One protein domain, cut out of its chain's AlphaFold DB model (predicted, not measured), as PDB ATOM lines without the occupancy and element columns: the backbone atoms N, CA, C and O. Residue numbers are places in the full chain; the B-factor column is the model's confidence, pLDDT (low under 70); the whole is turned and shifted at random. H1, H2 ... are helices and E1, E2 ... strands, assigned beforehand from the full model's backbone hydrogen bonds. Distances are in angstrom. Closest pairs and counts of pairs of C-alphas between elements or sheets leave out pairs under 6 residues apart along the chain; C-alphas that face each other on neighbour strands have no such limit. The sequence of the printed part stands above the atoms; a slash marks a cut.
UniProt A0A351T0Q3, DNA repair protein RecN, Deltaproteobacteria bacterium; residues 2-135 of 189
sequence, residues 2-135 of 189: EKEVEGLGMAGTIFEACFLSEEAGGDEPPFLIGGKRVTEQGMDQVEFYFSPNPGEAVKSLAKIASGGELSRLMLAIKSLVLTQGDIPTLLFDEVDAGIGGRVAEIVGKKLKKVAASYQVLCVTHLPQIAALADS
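Overview. This is residues 2 to 135 of the 189 residues of the protein "DNA repair protein RecN" of Deltaproteobacteria bacterium (UniProt A0A351T0Q3). A long two-stranded arm, the hairpin of E1 and E2 with the loop of residues 22 to 43 at its far end, reaches out from a body of helices and a small sheet. In that body H2 and H3 cross at a steep tilt beside the short sheet of E3 and E4, with H1 packed on H2 and H4 packed on H3. The printed part has 134 residues, in the order H1 E1 E2 H2 E3 H3 E4 H4; E1 and E2 are antiparallel, E3 and E4 parallel. The class is mixed, helices and strands, with under half of the residues in named elements. The whole is loose, with a radius of gyration of the C-alphas of 18.8 A, and only just flat, spanning 59 by 38 by 21 A.

Arrangement. E1, residues 14 to 21, and E2, residues 44 to 51, form an antiparallel hairpin at 156 degrees, with N 18 and O 47 2.8 A apart, within hydrogen-bond range. Residues 49 to 50 of E2 also pair, antiparallel, with residues 59 to 60. H2, residues 67 to 80, is apart from E1. H2 touches H1, residues 2 to 6, with its residues 72 to 76 alone; the closest C-alphas are those of Glu 4 and Ala 76, 5.9 A apart. H2 touches H3, residues 101 to 115, at a steep tilt of 53 degrees, the same way; the closest C-alphas, of Ser 79 and Val 114, are 5.8 A apart. E3, residues 89 to 92, and E4, residues 119 to 122, are parallel at 17 degrees, with N 92 and O 121 2.9 A apart, within hydrogen-bond range. E3, H3 and E4 make a strand-helix-strand unit, two parallel neighbour strands with a helix between, and its crossover is right-handed. The closest C-alphas of H2 and E3, of Ser 71 and Phe 92, are 6.2 A apart. H3 touches H4, residues 127 to 131, closest at the C-alphas of Gly 108 and Ile 129, 4.4 A apart. In H1, H2, H3 and H4 every O i to N i+4 pair is within hydrogen-bond range.

Along the chain. E1 is 22.2 A long, from C-alpha 14 at (592.813, 670.193, 731.311), and E2 is 22.3 A. H2 is 20.1 A and H3 is 21.3 A. E3, E4, H1 and H4 are shorter; H4 ends at C-alpha 131, (571.999, 651.509, 744.436).

Size, cuts and confidence. The farthest C-alphas, of Pro 30 and Pro 127, are 59.5 A apart. The printed part has no cut. The links E1 to E2 and E2 to H2 are long. The mean pLDDT of the printed part is 86.7; residues 24 to 30, residue 65 and residues 82 to 86 are under 70.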
ATOM      1  N   GLU A   2     592.749 663.148 731.676       89.94
ATOM      2  CA  GLU A   2     591.599 663.872 731.092       89.94
ATOM      3  C   GLU A   2     590.447 662.964 730.625       89.94
ATOM      4  O   GLU A   2     589.304 663.166 731.017       89.94
ATOM      5  N   LYS A   3     590.747 661.866 729.913       88.88
ATOM      6  CA  LYS A   3     589.732 660.858 729.533       88.88
ATOM      7  C   LYS A   3     588.981 660.252 730.729       88.88
ATOM      8  O   LYS A   3     587.831 659.847 730.600       88.88
ATOM      9  N   GLU A   4     589.640 660.140 731.881       90.38
ATOM     10  CA  GLU A   4     589.048 659.545 733.084       90.38
ATOM     11  C   GLU A   4     588.051 660.506 733.744       90.38
ATOM     12  O   GLU A   4     586.980 660.076 734.177       90.38
ATOM     13  N   VAL A   5     588.385 661.799 733.782       90.19
ATOM     14  CA  VAL A   5     587.540 662.858 734.356       90.19
ATOM     15  C   VAL A   5     586.416 663.306 733.421       90.19
ATOM     16  O   VAL A   5     585.339 663.654 733.902       90.19
ATOM     17  N   GLU A   6     586.592 663.183 732.103       90.69
ATOM     18  CA  GLU A   6     585.524 663.403 731.117       90.69
ATOM     19  C   GLU A   6     584.314 662.498 731.399       90.69
ATOM     20  O   GLU A   6     583.170 662.954 731.452       90.69
ATOM     21  N   GLY A   7     584.565 661.217 731.694       88.62
ATOM     22  CA  GLY A   7     583.523 660.263 732.084       88.62
ATOM     23  C   GLY A   7     582.801 660.614 733.391       88.62
ATOM     24  O   GLY A   7     581.721 660.084 733.650       88.62
ATOM     25  N   LEU A   8     583.366 661.515 734.198       91.00
ATOM     26  CA  LEU A   8     582.816 661.990 735.469       91.00
ATOM     27  C   LEU A   8     582.103 663.343 735.337       91.00
ATOM     28  O   LEU A   8     581.855 664.010 736.337       91.00
ATOM     29  N   GLY A   9     581.739 663.738 734.114       88.50
ATOM     30  CA  GLY A   9     580.999 664.976 733.861       88.50
ATOM     31  C   GLY A   9     581.878 666.223 733.843       88.50
ATOM     32  O   GLY A   9     581.349 667.322 733.945       88.50
ATOM     33  N   MET A  10     583.196 666.058 733.712       89.31
ATOM     34  CA  MET A  10     584.173 667.148 733.619       89.31
ATOM     35  C   MET A  10     584.803 667.122 732.219       89.31
ATOM     36  O   MET A  10     585.983 666.843 732.026       89.31
ATOM     37  N   ALA A  11     583.953 667.264 731.198       87.75
ATOM     38  CA  ALA A  11     584.381 667.243 729.804       87.75
ATOM     39  C   ALA A  11     585.096 668.550 729.438       87.75
ATOM     40  O   ALA A  11     584.653 669.632 729.814       87.75
ATOM     41  N   GLY A  12     586.189 668.448 728.677       87.25
ATOM     42  CA  GLY A  12     587.019 669.605 728.330       87.25
ATOM     43  C   GLY A  12     587.930 670.087 729.464       87.25
ATOM     44  O   GLY A  12     588.502 671.169 729.366       87.25
ATOM     45  N   THR A  13     588.073 669.284 730.518       90.00
ATOM     46  CA  THR A  13     589.058 669.504 731.572       90.00
ATOM     47  C   THR A  13     590.484 669.378 731.045       90.00
ATOM     48  O   THR A  13     590.785 668.457 730.286       90.00
ATOM     49  N   ILE A  14     591.364 670.251 731.534       90.50
ATOM     50  CA  ILE A  14     592.813 670.193 731.311       90.50
ATOM     51  C   ILE A  14     593.483 669.711 732.598       90.50
ATOM     52  O   ILE A  14     593.152 670.201 733.683       90.50
ATOM     53  N   PHE A  15     594.416 668.764 732.487       90.44
ATOM     54  CA  PHE A  15     595.239 668.309 733.612       90.44
ATOM     55  C   PHE A  15     596.716 668.258 733.216       90.44
ATOM     56  O   PHE A  15     597.108 667.459 732.366       90.44
ATOM     57  N   GLU A  16     597.544 669.053 733.889       90.75
ATOM     58  CA  GLU A  16     598.961 669.229 733.566       90.75
ATOM     59  C   GLU A  16     599.848 668.997 734.794       90.75
ATOM     60  O   GLU A  16     599.474 669.300 735.927       90.75
ATOM     61  N   ALA A  17     601.042 668.449 734.567       90.88
ATOM     62  CA  ALA A  17     602.104 668.407 735.564       90.88
ATOM     63  C   ALA A  17     603.117 669.504 735.230       90.88
ATOM     64  O   ALA A  17     603.717 669.492 734.154       90.88
ATOM     65  N   CYS A  18     603.294 670.448 736.145       90.19
ATOM     66  CA  CYS A  18     604.219 671.563 736.015       90.19
ATOM     67  C   CYS A  18     605.454 671.316 736.885       90.19
ATOM     68  O   CYS A  18     605.340 670.863 738.021       90.19
ATOM     69  N   PHE A  19     606.627 671.639 736.347       89.94
ATOM     70  CA  PHE A  19     607.910 671.516 737.033       89.94
ATOM     71  C   PHE A  19     608.419 672.919 737.353       89.94
ATOM     72  O   PHE A  19     608.627 673.729 736.449       89.94
ATOM     73  N   LEU A  20     608.563 673.215 738.640       85.69
ATOM     74  CA  LEU A  20     609.007 674.501 739.159       85.69
ATOM     75  C   LEU A  20     610.435 674.344 739.677       85.69
ATOM     76  O   LEU A  20     610.670 673.572 740.601       85.69
ATOM     77  N   SER A  21     611.387 675.071 739.100       80.56
ATOM     78  CA  SER A  21     612.759 675.106 739.611       80.56
ATOM     79  C   SER A  21     612.980 676.344 740.464       80.56
ATOM     80  O   SER A  21     612.685 677.451 740.010       80.56
ATOM     81  N   GLU A  22     613.557 676.174 741.650       72.94
ATOM     82  CA  GLU A  22     614.031 677.296 742.457       72.94
ATOM     83  C   GLU A  22     615.408 677.753 741.961       72.94
ATOM     84  O   GLU A  22     616.363 676.969 741.887       72.94
ATOM     85  N   GLU A  23     615.510 679.036 741.609       70.62
ATOM     86  CA  GLU A  23     616.809 679.681 741.443       70.62
ATOM     87  C   GLU A  23     617.495 679.822 742.804       70.62
ATOM     88  O   GLU A  23     616.847 679.898 743.851       70.62
ATOM     89  N   ALA A  24     618.822 679.817 742.785       65.06
ATOM     90  CA  ALA A  24     619.625 679.933 743.988       65.06
ATOM     91  C   ALA A  24     619.362 681.292 744.688       65.06
ATOM     92  O   ALA A  24     619.404 682.348 744.049       65.06
ATOM     93  N   GLY A  25     619.031 681.263 745.985       63.03
ATOM     94  CA  GLY A  25     618.896 682.464 746.810       63.03
ATOM     95  C   GLY A  25     618.956 682.176 748.316       63.03
ATOM     96  O   GLY A  25     618.345 681.222 748.798       63.03
ATOM     97  N   GLY A  26     619.655 683.035 749.071       65.31
ATOM     98  CA  GLY A  26     619.810 682.945 750.535       65.31
ATOM     99  C   GLY A  26     621.034 682.136 750.994       65.31
ATOM    100  O   GLY A  26     621.996 681.999 750.247       65.31
ATOM    101  N   ASP A  27     621.017 681.629 752.238       62.12
ATOM    102  CA  ASP A  27     622.029 680.689 752.762       62.12
ATOM    103  C   ASP A  27     621.913 679.346 752.013       62.12
ATOM    104  O   ASP A  27     621.177 678.434 752.401       62.12
ATOM    105  N   GLU A  28     622.582 679.264 750.867       66.88
ATOM    106  CA  GLU A  28     622.467 678.161 749.920       66.88
ATOM    107  C   GLU A  28     623.180 676.883 750.407       66.88
ATOM    108  O   GLU A  28     624.319 676.934 750.882       66.88
ATOM    109  N   PRO A  29     622.557 675.697 750.260       63.34
ATOM    110  CA  PRO A  29     623.248 674.426 750.462       63.34
ATOM    111  C   PRO A  29     624.339 674.213 749.390       63.34
ATOM    112  O   PRO A  29     624.226 674.741 748.285       63.34
ATOM    113  N   PRO A  30     625.373 673.387 749.646       66.12
ATOM    114  CA  PRO A  30     626.583 673.344 748.813       66.12
ATOM    115  C   PRO A  30     626.417 672.682 747.427       66.12
ATOM    116  O   PRO A  30     627.403 672.548 746.703       66.12
ATOM    117  N   PHE A  31     625.214 672.236 747.045       76.75
ATOM    118  CA  PHE A  31     624.975 671.451 745.828       76.75
ATOM    119  C   PHE A  31     624.162 672.246 744.798       76.75
ATOM    120  O   PHE A  31     622.933 672.319 744.871       76.75
ATOM    121  N   LEU A  32     624.863 672.810 743.812       83.00
ATOM    122  CA  LEU A  32     624.280 673.529 742.679       83.00
ATOM    123  C   LEU A  32     624.630 672.833 741.360       83.00
ATOM    124  O   LEU A  32     625.784 672.463 741.134       83.00
ATOM    125  N   ILE A  33     623.653 672.697 740.460       83.06
ATOM    126  CA  ILE A  33     623.861 672.218 739.083       83.06
ATOM    127  C   ILE A  33     623.256 673.246 738.129       83.06
ATOM    128  O   ILE A  33     622.062 673.522 738.181       83.06
ATOM    129  N   GLY A  34     624.080 673.842 737.261       82.88
ATOM    130  CA  GLY A  34     623.611 674.829 736.278       82.88
ATOM    131  C   GLY A  34     622.950 676.074 736.891       82.88
ATOM    132  O   GLY A  34     622.048 676.629 736.278       82.88
ATOM    133  N   GLY A  35     623.357 676.479 738.103       80.19
ATOM    134  CA  GLY A  35     622.774 677.619 738.831       80.19
ATOM    135  C   GLY A  35     621.469 677.314 739.577       80.19
ATOM    136  O   GLY A  35     620.896 678.213 740.185       80.19
ATOM    137  N   LYS A  36     621.004 676.059 739.558       80.88
ATOM    138  CA  LYS A  36     619.809 675.611 740.282       80.88
ATOM    139  C   LYS A  36     620.174 674.884 741.566       80.88
ATOM    140  O   LYS A  36     621.157 674.134 741.607       80.88
ATOM    141  N   ARG A  37     619.342 675.065 742.590       83.19
ATOM    142  CA  ARG A  37     619.451 674.362 743.869       83.19
ATOM    143  C   ARG A  37     619.101 672.885 743.704       83.19
ATOM    144  O   ARG A  37     618.091 672.550 743.093       83.19
ATOM    145  N   VAL A  38     619.911 672.004 744.289       85.50
ATOM    146  CA  VAL A  38     619.631 670.563 744.340       85.50
ATOM    147  C   VAL A  38     619.380 670.139 745.782       85.50
ATOM    148  O   VAL A  38     620.154 670.460 746.685       85.50
ATOM    149  N   THR A  39     618.291 669.406 745.999       84.50
ATOM    150  CA  THR A  39     617.924 668.824 747.296       84.50
ATOM    151  C   THR A  39     617.864 667.300 747.197       84.50
ATOM    152  O   THR A  39     617.947 666.737 746.104       84.50
ATOM    153  N   GLU A  40     617.674 666.606 748.322       86.75
ATOM    154  CA  GLU A  40     617.420 665.155 748.326       86.75
ATOM    155  C   GLU A  40     616.159 664.753 747.534       86.75
ATOM    156  O   GLU A  40     616.035 663.605 747.114       86.75
ATOM    157  N   GLN A  41     615.247 665.702 747.293       85.81
ATOM    158  CA  GLN A  41     614.017 665.512 746.519       85.81
ATOM    159  C   GLN A  41     614.190 665.841 745.025       85.81
ATOM    160  O   GLN A  41     613.255 665.666 744.249       85.81
ATOM    161  N   GLY A  42     615.378 666.291 744.608       87.62
ATOM    162  CA  GLY A  42     615.670 666.733 743.245       87.62
ATOM    163  C   GLY A  42     615.852 668.248 743.123       87.62
ATOM    164  O   GLY A  42     616.034 668.953 744.121       87.62
ATOM    165  N   MET A  43     615.868 668.729 741.875       88.56
ATOM    166  CA  MET A  43     616.067 670.146 741.514       88.56
ATOM    167  C   MET A  43     614.782 670.865 741.082       88.56
ATOM    168  O   MET A  43     614.775 672.087 740.963       88.56
ATOM    169  N   ASP A  44     613.713 670.105 740.837       88.38
ATOM    170  CA  ASP A  44     612.410 670.619 740.430       88.38
ATOM    171  C   ASP A  44     611.348 670.157 741.431       88.38
ATOM    172  O   ASP A  44     611.335 669.002 741.862       88.38
ATOM    173  N   GLN A  45     610.422 671.049 741.754       87.50
ATOM    174  CA  GLN A  45     609.191 670.742 742.461       87.50
ATOM    175  C   GLN A  45     608.085 670.459 741.442       87.50
ATOM    176  O   GLN A  45     607.866 671.237 740.514       87.50
ATOM    177  N   VAL A  46     607.368 669.348 741.614       89.88
ATOM    178  CA  VAL A  46     606.240 668.994 740.744       89.88
ATOM    179  C   VAL A  46     604.938 669.501 741.354       89.88
ATOM    180  O   VAL A  46     604.589 669.131 742.475       89.88
ATOM    181  N   GLU A  47     604.188 670.293 740.595       90.25
ATOM    182  CA  GLU A  47     602.823 670.700 740.929       90.25
ATOM    183  C   GLU A  47     601.830 670.218 739.870       90.25
ATOM    184  O   GLU A  47     602.093 670.278 738.670       90.25
ATOM    185  N   PHE A  48     600.652 669.771 740.309       89.81
ATOM    186  CA  PHE A  48     599.558 669.443 739.401       89.81
ATOM    187  C   PHE A  48     598.640 670.641 739.207       89.81
ATOM    188  O   PHE A  48     598.183 671.272 740.165       89.81
ATOM    189  N   TYR A  49     598.352 670.909 737.946       90.69
ATOM    190  CA  TYR A  49     597.533 672.002 737.474       90.69
ATOM    191  C   TYR A  49     596.276 671.437 736.811       90.69
ATOM    192  O   TYR A  49     596.309 670.409 736.135       90.69
ATOM    193  N   PHE A  50     595.144 672.091 737.047       89.56
ATOM    194  CA  PHE A  50     593.833 671.639 736.613       89.56
ATOM    195  C   PHE A  50     592.945 672.813 736.217       89.56
ATOM    196  O   PHE A  50     592.934 673.857 736.876       89.56
ATOM    197  N   SER A  51     592.184 672.619 735.146       89.69
ATOM    198  CA  SER A  51     591.086 673.498 734.757       89.69
ATOM    199  C   SER A  51     589.844 672.640 734.528       89.69
ATOM    200  O   SER A  51     589.860 671.830 733.599       89.69
ATOM    201  N   PRO A  52     588.793 672.754 735.361       81.06
ATOM    202  CA  PRO A  52     587.592 671.931 735.224       81.06
ATOM    203  C   PRO A  52     586.800 672.275 733.962       81.06
ATOM    204  O   PRO A  52     586.230 671.377 733.340       81.06
ATOM    205  N   ASN A  53     586.797 673.556 733.577       82.44
ATOM    206  CA  ASN A  53     585.918 674.109 732.555       82.44
ATOM    207  C   ASN A  53     586.715 674.721 731.392       82.44
ATOM    208  O   ASN A  53     587.653 675.491 731.620       82.44
ATOM    209  N   PRO A  54     586.305 674.472 730.135       81.38
ATOM    210  CA  PRO A  54     586.859 675.172 728.984       81.38
ATOM    211  C   PRO A  54     586.767 676.695 729.139       81.38
ATOM    212  O   PRO A  54     585.720 677.234 729.490       81.38
ATOM    213  N   GLY A  55     587.860 677.393 728.831       82.00
ATOM    214  CA  GLY A  55     587.938 678.855 728.924       82.00
ATOM    215  C   GLY A  55     588.375 679.387 730.292       82.00
ATOM    216  O   GLY A  55     588.662 680.578 730.398       82.00
ATOM    217  N   GLU A  56     588.498 678.536 731.315       82.19
ATOM    218  CA  GLU A  56     589.145 678.908 732.573       82.19
ATOM    219  C   GLU A  56     590.658 678.668 732.520       82.19
ATOM    220  O   GLU A  56     591.142 677.677 731.966       82.19
ATOM    221  N   ALA A  57     591.416 679.578 733.137       84.56
ATOM    222  CA  ALA A  57     592.854 679.415 733.293       84.56
ATOM    223  C   ALA A  57     593.164 678.202 734.176       84.56
ATOM    224  O   ALA A  57     592.534 678.005 735.218       84.56
ATOM    225  N   VAL A  58     594.180 677.436 733.784       87.38
ATOM    226  CA  VAL A  58     594.674 676.309 734.571       87.38
ATOM    227  C   VAL A  58     595.266 676.825 735.885       87.38
ATOM    228  O   VAL A  58     596.040 677.785 735.900       87.38
ATOM    229  N   LYS A  59     594.885 676.210 737.006       87.38
ATOM    230  CA  LYS A  59     595.341 676.585 738.351       87.38
ATOM    231  C   LYS A  59     595.898 675.365 739.069       87.38
ATOM    232  O   LYS A  59     595.466 674.248 738.810       87.38
ATOM    233  N   SER A  60     596.813 675.586 740.009       87.94
ATOM    234  CA  SER A  60     597.270 674.537 740.927       87.94
ATOM    235  C   SER A  60     596.069 673.874 741.617       87.94
ATOM    236  O   SER A  60     595.124 674.578 741.997       87.94
ATOM    237  N   LEU A  61     596.097 672.546 741.800       84.12
ATOM    238  CA  LEU A  61     595.014 671.783 742.448       84.12
ATOM    239  C   LEU A  61     594.587 672.387 743.791       84.12
ATOM    240  O   LEU A  61     593.403 672.403 744.119       84.12
ATOM    241  N   ALA A  62     595.547 672.936 744.541       79.94
ATOM    242  CA  ALA A  62     595.310 673.581 745.831       79.94
ATOM    243  C   ALA A  62     594.391 674.817 745.752       79.94
ATOM    244  O   ALA A  62     593.883 675.271 746.772       79.94
ATOM    245  N   LYS A  63     594.193 675.381 744.553       82.31
ATOM    246  CA  LYS A  63     593.402 676.595 744.297       82.31
ATOM    247  C   LYS A  63     592.075 676.312 743.580       82.31
ATOM    248  O   LYS A  63     591.436 677.256 743.110       82.31
ATOM    249  N   ILE A  64     591.664 675.049 743.456       74.62
ATOM    250  CA  ILE A  64     590.363 674.688 742.872       74.62
ATOM    251  C   ILE A  64     589.235 675.074 743.835       74.62
ATOM    252  O   ILE A  64     589.336 674.864 745.039       74.62
ATOM    253  N   ALA A  65     588.153 675.635 743.289       61.66
ATOM    254  CA  ALA A  65     587.076 676.242 744.067       61.66
ATOM    255  C   ALA A  65     585.921 675.286 744.442       61.66
ATOM    256  O   ALA A  65     585.227 675.558 745.418       61.66
ATOM    257  N   SER A  66     585.687 674.195 743.698       79.56
ATOM    258  CA  SER A  66     584.535 673.299 743.912       79.56
ATOM    259  C   SER A  66     584.929 671.984 744.590       79.56
ATOM    260  O   SER A  66     585.732 671.214 744.057       79.56
ATOM    261  N   GLY A  67     584.317 671.693 745.746       81.38
ATOM    262  CA  GLY A  67     584.520 670.441 746.484       81.38
ATOM    263  C   GLY A  67     584.163 669.204 745.656       81.38
ATOM    264  O   GLY A  67     584.940 668.252 745.599       81.38
ATOM    265  N   GLY A  68     583.052 669.250 744.916       87.31
ATOM    266  CA  GLY A  68     582.618 668.139 744.066       87.31
ATOM    267  C   GLY A  68     583.558 667.837 742.894       87.31
ATOM    268  O   GLY A  68     583.774 666.671 742.557       87.31
ATOM    269  N   GLU A  69     584.164 668.860 742.283       88.38
ATOM    270  CA  GLU A  69     585.154 668.670 741.210       88.38
ATOM    271  C   GLU A  69     586.427 668.017 741.746       88.38
ATOM    272  O   GLU A  69     586.920 667.050 741.160       88.38
ATOM    273  N   LEU A  70     586.911 668.481 742.902       88.25
ATOM    274  CA  LEU A  70     588.066 667.885 743.567       88.25
ATOM    275  C   LEU A  70     587.783 666.436 743.987       88.25
ATOM    276  O   LEU A  70     588.605 665.557 743.728       88.25
ATOM    277  N   SER A  71     586.609 666.150 744.557       91.69
ATOM    278  CA  SER A  71     586.198 664.788 744.920       91.69
ATOM    279  C   SER A  71     586.163 663.854 743.709       91.69
ATOM    280  O   SER A  71     586.656 662.724 743.779       91.69
ATOM    281  N   ARG A  72     585.639 664.315 742.563       92.50
ATOM    282  CA  ARG A  72     585.643 663.531 741.316       92.50
ATOM    283  C   ARG A  72     587.044 663.362 740.736       92.50
ATOM    284  O   ARG A  72     587.359 662.280 740.239       92.50
ATOM    285  N   LEU A  73     587.899 664.379 740.829       91.31
ATOM    286  CA  LEU A  73     589.300 664.275 740.431       91.31
ATOM    287  C   LEU A  73     590.033 663.225 741.276       91.31
ATOM    288  O   LEU A  73     590.700 662.350 740.728       91.31
ATOM    289  N   MET A  74     589.866 663.263 742.598       90.12
ATOM    290  CA  MET A  74     590.461 662.279 743.506       90.12
ATOM    291  C   MET A  74     589.934 660.869 743.239       90.12
ATOM    292  O   MET A  74     590.711 659.912 743.261       90.12
ATOM    293  N   LEU A  75     588.644 660.729 742.913       92.94
ATOM    294  CA  LEU A  75     588.066 659.450 742.500       92.94
ATOM    295  C   LEU A  75     588.725 658.926 741.218       92.94
ATOM    296  O   LEU A  75     589.070 657.749 741.168       92.94
ATOM    297  N   ALA A  76     588.940 659.786 740.217       91.88
ATOM    298  CA  ALA A  76     589.648 659.439 738.983       91.88
ATOM    299  C   ALA A  76     591.106 659.022 739.240       91.88
ATOM    300  O   ALA A  76     591.595 658.056 738.656       91.88
ATOM    301  N   ILE A  77     591.810 659.709 740.141       89.44
ATOM    302  CA  ILE A  77     593.180 659.329 740.511       89.44
ATOM    303  C   ILE A  77     593.175 657.956 741.189       89.44
ATOM    304  O   ILE A  77     593.940 657.077 740.794       89.44
ATOM    305  N   LYS A  78     592.288 657.728 742.165       88.38
ATOM    306  CA  LYS A  78     592.197 656.449 742.887       88.38
ATOM    307  C   LYS A  78     591.693 655.293 742.025       88.38
ATOM    308  O   LYS A  78     592.100 654.158 742.250       88.38
ATOM    309  N   SER A  79     590.851 655.543 741.023       87.25
ATOM    310  CA  SER A  79     590.400 654.504 740.088       87.25
ATOM    311  C   SER A  79     591.479 654.087 739.084       87.25
ATOM    312  O   SER A  79     591.406 652.962 738.567       87.25
ATOM    313  N   LEU A  80     592.440 654.971 738.788       87.38
ATOM    314  CA  LEU A  80     593.599 654.705 737.929       87.38
ATOM    315  C   LEU A  80     594.760 654.088 738.711       87.38
ATOM    316  O   LEU A  80     595.377 653.132 738.246       87.38
ATOM    317  N   VAL A  81     595.040 654.617 739.901       80.12
ATOM    318  CA  VAL A  81     596.136 654.189 740.772       80.12
ATOM    319  C   VAL A  81     595.571 653.307 741.883       80.12
ATOM    320  O   VAL A  81     595.312 653.755 742.999       80.12
ATOM    321  N   LEU A  82     595.372 652.027 741.561       66.19
ATOM    322  CA  LEU A  82     594.997 650.991 742.528       66.19
ATOM    323  C   LEU A  82     596.248 650.406 743.192       66.19
ATOM    324  O   LEU A  82     596.570 649.231 743.028       66.19
ATOM    325  N   THR A  83     596.993 651.235 743.914       65.19
ATOM    326  CA  THR A  83     598.042 650.741 744.812       65.19
ATOM    327  C   THR A  83     597.411 650.423 746.164       65.19
ATOM    328  O   THR A  83     596.523 651.150 746.607       65.19
ATOM    329  N   GLN A  84     597.815 649.336 746.826       61.53
ATOM    330  CA  GLN A  84     597.503 649.147 748.245       61.53
ATOM    331  C   GLN A  84     598.289 650.213 749.012       61.53
ATOM    332  O   GLN A  84     599.503 650.106 749.153       61.53
ATOM    333  N   GLY A  85     597.619 651.300 749.384       62.69
ATOM    334  CA  GLY A  85     598.189 652.310 750.269       62.69
ATOM    335  C   GLY A  85     597.919 651.966 751.730       62.69
ATOM    336  O   GLY A  85     597.026 651.178 752.031       62.69
ATOM    337  N   ASP A  86     598.629 652.632 752.637       65.81
ATOM    338  CA  ASP A  86     598.477 652.454 754.089       65.81
ATOM    339  C   ASP A  86     597.128 652.956 754.638       65.81
ATOM    340  O   ASP A  86     596.792 652.712 755.794       65.81
ATOM    341  N   ILE A  87     596.344 653.676 753.823       77.12
ATOM    342  CA  ILE A  87     595.044 654.237 754.202       77.12
ATOM    343  C   ILE A  87     593.929 653.277 753.752       77.12
ATOM    344  O   ILE A  87     593.614 653.243 752.559       77.12
ATOM    345  N   PRO A  88     593.282 652.535 754.672       84.75
ATOM    346  CA  PRO A  88     592.298 651.516 754.312       84.75
ATOM    347  C   PRO A  88     590.920 652.090 753.953       84.75
ATOM    348  O   PRO A  88     590.126 651.403 753.310       84.75
ATOM    349  N   THR A  89     590.625 653.335 754.347       92.31
ATOM    350  CA  THR A  89     589.285 653.932 754.244       92.31
ATOM    351  C   THR A  89     589.328 655.288 753.545       92.31
ATOM    352  O   THR A  89     590.120 656.155 753.905       92.31
ATOM    353  N   LEU A  90     588.443 655.485 752.569       92.31
ATOM    354  CA  LEU A  90     588.293 656.710 751.787       92.31
ATOM    355  C   LEU A  90     586.890 657.292 751.992       92.31
ATOM    356  O   LEU A  90     585.896 656.576 751.866       92.31
ATOM    357  N   LEU A  91     586.811 658.594 752.273       94.31
ATOM    358  CA  LEU A  91     585.561 659.347 752.362       94.31
ATOM    359  C   LEU A  91     585.434 660.253 751.135       94.31
ATOM    360  O   LEU A  91     586.272 661.127 750.927       94.31
ATOM    361  N   PHE A  92     584.385 660.048 750.347       93.31
ATOM    362  CA  PHE A  92     584.008 660.937 749.254       93.31
ATOM    363  C   PHE A  92     582.765 661.722 749.660       93.31
ATOM    364  O   PHE A  92     581.686 661.148 749.825       93.31
ATOM    365  N   ASP A  93     582.929 663.032 749.810       88.19
ATOM    366  CA  ASP A  93     581.830 663.970 750.025       88.19
ATOM    367  C   ASP A  93     581.558 664.756 748.738       88.19
ATOM    368  O   ASP A  93     582.479 665.013 747.959       88.19
ATOM    369  N   GLU A  94     580.293 665.080 748.485       90.62
ATOM    370  CA  GLU A  94     579.833 665.851 747.315       90.62
ATOM    371  C   GLU A  94     580.302 665.335 745.938       90.62
ATOM    372  O   GLU A  94     580.280 666.057 744.939       90.62
ATOM    373  N   VAL A  95     580.700 664.065 745.825       92.44
ATOM    374  CA  VAL A  95     581.113 663.475 744.536       92.44
ATOM    375  C   VAL A  95     579.977 663.501 743.500       92.44
ATOM    376  O   VAL A  95     580.215 663.463 742.290       92.44
ATOM    377  N   ASP A  96     578.740 663.615 743.986       94.19
ATOM    378  CA  ASP A  96     577.503 663.717 743.227       94.19
ATOM    379  C   ASP A  96     577.019 665.161 742.979       94.19
ATOM    380  O   ASP A  96     575.968 665.360 742.364       94.19
ATOM    381  N   ALA A  97     577.785 666.178 743.385       90.88
ATOM    382  CA  ALA A  97     577.414 667.575 743.188       90.88
ATOM    383  C   ALA A  97     577.410 667.969 741.702       90.88
ATOM    384  O   ALA A  97     578.406 667.813 740.992       90.88
ATOM    385  N   GLY A  98     576.290 668.524 741.234       87.81
ATOM    386  CA  GLY A  98     576.151 669.035 739.866       87.81
ATOM    387  C   GLY A  98     576.066 667.960 738.777       87.81
ATOM    388  O   GLY A  98     576.171 668.294 737.601       87.81
ATOM    389  N   ILE A  99     575.867 666.684 739.136       92.00
ATOM    390  CA  ILE A  99     575.743 665.583 738.171       92.00
ATOM    391  C   ILE A  99     574.400 664.855 738.290       92.00
ATOM    392  O   ILE A  99     573.683 664.961 739.281       92.00
ATOM    393  N   GLY A 100     574.060 664.075 737.265       91.19
ATOM    394  CA  GLY A 100     572.855 663.253 737.246       91.19
ATOM    395  C   GLY A 100     572.868 662.220 736.123       91.19
ATOM    396  O   GLY A 100     573.788 662.172 735.300       91.19
ATOM    397  N   GLY A 101     571.839 661.370 736.096       91.06
ATOM    398  CA  GLY A 101     571.628 660.385 735.032       91.06
ATOM    399  C   GLY A 101     572.851 659.491 734.791       91.06
ATOM    400  O   GLY A 101     573.384 658.890 735.723       91.06
ATOM    401  N   ARG A 102     573.310 659.430 733.534       92.81
ATOM    402  CA  ARG A 102     574.437 658.578 733.113       92.81
ATOM    403  C   ARG A 102     575.736 658.884 733.864       92.81
ATOM    404  O   ARG A 102     576.492 657.966 734.158       92.81
ATOM    405  N   VAL A 103     576.004 660.154 734.175       94.44
ATOM    406  CA  VAL A 103     577.247 660.550 734.861       94.44
ATOM    407  C   VAL A 103     577.270 659.994 736.284       94.44
ATOM    408  O   VAL A 103     578.275 659.430 736.708       94.44
ATOM    409  N   ALA A 104     576.140 660.063 736.991       95.62
ATOM    410  CA  ALA A 104     576.005 659.511 738.338       95.62
ATOM    411  C   ALA A 104     576.222 657.991 738.371       95.62
ATOM    412  O   ALA A 104     576.861 657.470 739.281       95.62
ATOM    413  N   GLU A 105     575.749 657.279 737.347       94.69
ATOM    414  CA  GLU A 105     575.992 655.842 737.214       94.69
ATOM    415  C   GLU A 105     577.483 655.527 737.002       94.69
ATOM    416  O   GLU A 105     578.013 654.596 737.609       94.69
ATOM    417  N   ILE A 106     578.190 656.320 736.188       95.12
ATOM    418  CA  ILE A 106     579.639 656.158 735.981       95.12
ATOM    419  C   ILE A 106     580.405 656.431 737.280       95.12
ATOM    420  O   ILE A 106     581.284 655.641 737.636       95.12
ATOM    421  N   VAL A 107     580.056 657.494 738.014       96.12
ATOM    422  CA  VAL A 107     580.636 657.793 739.335       96.12
ATOM    423  C   VAL A 107     580.431 656.620 740.289       96.12
ATOM    424  O   VAL A 107     581.400 656.133 740.868       96.12
ATOM    425  N   GLY A 108     579.204 656.107 740.398       95.69
ATOM    426  CA  GLY A 108     578.899 654.961 741.251       95.69
ATOM    427  C   GLY A 108     579.692 653.704 740.871       95.69
ATOM    428  O   GLY A 108     580.230 653.028 741.749       95.69
ATOM    429  N   LYS A 109     579.868 653.425 739.572       94.88
ATOM    430  CA  LYS A 109     580.712 652.313 739.096       94.88
ATOM    431  C   LYS A 109     582.188 652.507 739.448       94.88
ATOM    432  O   LYS A 109     582.853 651.541 739.819       94.88
ATOM    433  N   LYS A 110     582.717 653.733 739.373       94.81
ATOM    434  CA  LYS A 110     584.099 654.013 739.797       94.81
ATOM    435  C   LYS A 110     584.267 653.893 741.312       94.81
ATOM    436  O   LYS A 110     585.244 653.286 741.741       94.81
ATOM    437  N   LEU A 111     583.312 654.377 742.108       95.81
ATOM    438  CA  LEU A 111     583.298 654.169 743.563       95.81
ATOM    439  C   LEU A 111     583.305 652.674 743.896       95.81
ATOM    440  O   LEU A 111     584.119 652.239 744.703       95.81
ATOM    441  N   LYS A 112     582.480 651.876 743.208       94.50
ATOM    442  CA  LYS A 112     582.451 650.416 743.355       94.50
ATOM    443  C   LYS A 112     583.790 649.761 743.009       94.50
ATOM    444  O   LYS A 112     584.251 648.891 743.739       94.50
ATOM    445  N   LYS A 113     584.434 650.199 741.923       92.44
ATOM    446  CA  LYS A 113     585.769 649.726 741.528       92.44
ATOM    447  C   LYS A 113     586.807 650.014 742.615       92.44
ATOM    448  O   LYS A 113     587.590 649.132 742.946       92.44
ATOM    449  N   VAL A 114     586.811 651.223 743.177       92.50
ATOM    450  CA  VAL A 114     587.720 651.592 744.277       92.50
ATOM    451  C   VAL A 114     587.391 650.800 745.549       92.50
ATOM    452  O   VAL A 114     588.303 650.353 746.243       92.50
ATOM    453  N   ALA A 115     586.108 650.542 745.810       93.06
ATOM    454  CA  ALA A 115     585.650 649.763 746.960       93.06
ATOM    455  C   ALA A 115     586.136 648.298 746.955       93.06
ATOM    456  O   ALA A 115     586.148 647.650 747.996       93.06
ATOM    457  N   ALA A 116     586.593 647.779 745.808       90.19
ATOM    458  CA  ALA A 116     587.214 646.456 745.730       90.19
ATOM    459  C   ALA A 116     588.576 646.380 746.450       90.19
ATOM    460  O   ALA A 116     589.061 645.288 746.729       90.19
ATOM    461  N   SER A 117     589.219 647.521 746.722       89.00
ATOM    462  CA  SER A 117     590.536 647.594 747.376       89.00
ATOM    463  C   SER A 117     590.541 648.449 748.645       89.00
ATOM    464  O   SER A 117     591.487 648.364 749.420       89.00
ATOM    465  N   TYR A 118     589.501 649.252 748.865       91.12
ATOM    466  CA  TYR A 118     589.389 650.202 749.970       91.12
ATOM    467  C   TYR A 118     587.993 650.146 750.585       91.12
ATOM    468  O   TYR A 118     587.012 649.883 749.895       91.12
ATOM    469  N   GLN A 119     587.859 650.502 751.858       94.12
ATOM    470  CA  GLN A 119     586.551 650.854 752.398       94.12
ATOM    471  C   GLN A 119     586.165 652.244 751.886       94.12
ATOM    472  O   GLN A 119     586.823 653.229 752.204       94.12
ATOM    473  N   VAL A 120     585.085 652.343 751.115       95.38
ATOM    474  CA  VAL A 120     584.602 653.624 750.583       95.38
ATOM    475  C   VAL A 120     583.342 654.061 751.325       95.38
ATOM    476  O   VAL A 120     582.347 653.335 751.354       95.38
ATOM    477  N   LEU A 121     583.372 655.262 751.899       96.94
ATOM    478  CA  LEU A 121     582.209 655.954 752.450       96.94
ATOM    479  C   LEU A 121     581.820 657.085 751.496       96.94
ATOM    480  O   LEU A 121     582.649 657.925 751.158       96.94
ATOM    481  N   CYS A 122     580.565 657.100 751.055       96.12
ATOM    482  CA  CYS A 122     580.025 658.130 750.173       96.12
ATOM    483  C   CYS A 122     578.680 658.597 750.720       96.12
ATOM    484  O   CYS A 122     577.792 657.777 750.965       96.12
ATOM    485  N   VAL A 123     578.525 659.907 750.887       94.31
ATOM    486  CA  VAL A 123     577.217 660.526 751.126       94.31
ATOM    487  C   VAL A 123     576.651 660.909 749.766       94.31
ATOM    488  O   VAL A 123     577.354 661.497 748.952       94.31
ATOM    489  N   THR A 124     575.410 660.518 749.477       95.12
ATOM    490  CA  THR A 124     574.788 660.823 748.186       95.12
ATOM    491  C   THR A 124     573.280 660.963 748.305       95.12
ATOM    492  O   THR A 124     572.636 660.325 749.142       95.12
ATOM    493  N   HIS A 125     572.712 661.780 747.424       94.31
ATOM    494  CA  HIS A 125     571.272 661.882 747.215       94.31
ATOM    495  C   HIS A 125     570.821 661.238 745.893       94.31
ATOM    496  O   HIS A 125     569.624 661.220 745.599       94.31
ATOM    497  N   LEU A 126     571.749 660.685 745.105       95.81
ATOM    498  CA  LEU A 126     571.461 660.109 743.796       95.81
ATOM    499  C   LEU A 126     571.202 658.597 743.887       95.81
ATOM    500  O   LEU A 126     572.078 657.842 744.330       95.81
ATOM    501  N   PRO A 127     570.034 658.104 743.422       95.50
ATOM    502  CA  PRO A 127     569.708 656.679 743.474       95.50
ATOM    503  C   PRO A 127     570.688 655.821 742.668       95.50
ATOM    504  O   PRO A 127     570.921 654.670 743.027       95.50
ATOM    505  N   GLN A 128     571.292 656.371 741.609       95.62
ATOM    506  CA  GLN A 128     572.275 655.686 740.763       95.62
ATOM    507  C   GLN A 128     573.535 655.293 741.541       95.62
ATOM    508  O   GLN A 128     574.080 654.216 741.314       95.62
ATOM    509  N   ILE A 129     573.979 656.141 742.473       96.44
ATOM    510  CA  ILE A 129     575.152 655.871 743.312       96.44
ATOM    511  C   ILE A 129     574.746 654.981 744.488       96.44
ATOM    512  O   ILE A 129     575.373 653.949 744.723       96.44
ATOM    513  N   ALA A 130     573.659 655.333 745.185       96.12
ATOM    514  CA  ALA A 130     573.192 654.600 746.361       96.12
ATOM    515  C   ALA A 130     572.818 653.142 746.058       96.12
ATOM    516  O   ALA A 130     573.021 652.263 746.899       96.12
ATOM    517  N   ALA A 131     572.293 652.868 744.858       96.19
ATOM    518  CA  ALA A 131     571.999 651.509 744.436       96.19
ATOM    519  C   ALA A 131     573.259 650.637 744.512       96.19
ATOM    520  O   ALA A 131     573.196 649.587 745.148       96.19
ATOM    521  N   LEU A 132     574.388 651.093 743.953       95.88
ATOM    522  CA  LEU A 132     575.625 650.319 743.751       95.88
ATOM    523  C   LEU A 132     576.424 650.007 745.034       95.88
ATOM    524  O   LEU A 132     577.408 649.263 744.983       95.88
ATOM    525  N   ALA A 133     576.028 650.560 746.183       95.88
ATOM    526  CA  ALA A 133     576.730 650.368 747.450       95.88
ATOM    527  C   ALA A 133     576.671 648.907 747.946       95.88
ATOM    528  O   ALA A 133     575.650 648.238 747.829       95.88
ATOM    529  N   ASP A 134     577.729 648.409 748.588       95.94
ATOM    530  CA  ASP A 134     577.690 647.108 749.285       95.94
ATOM    531  C   ASP A 134     576.796 647.146 750.528       95.94
ATOM    532  O   ASP A 134     576.094 646.191 750.857       95.94
ATOM    533  N   SER A 135     576.804 648.278 751.228       96.44
ATOM    534  CA  SER A 135     575.950 648.546 752.380       96.44
ATOM    535  C   SER A 135     575.349 649.936 752.250       96.44
ATOM    536  O   SER A 135     576.063 650.907 752.031       96.44
TER     537      SER A 135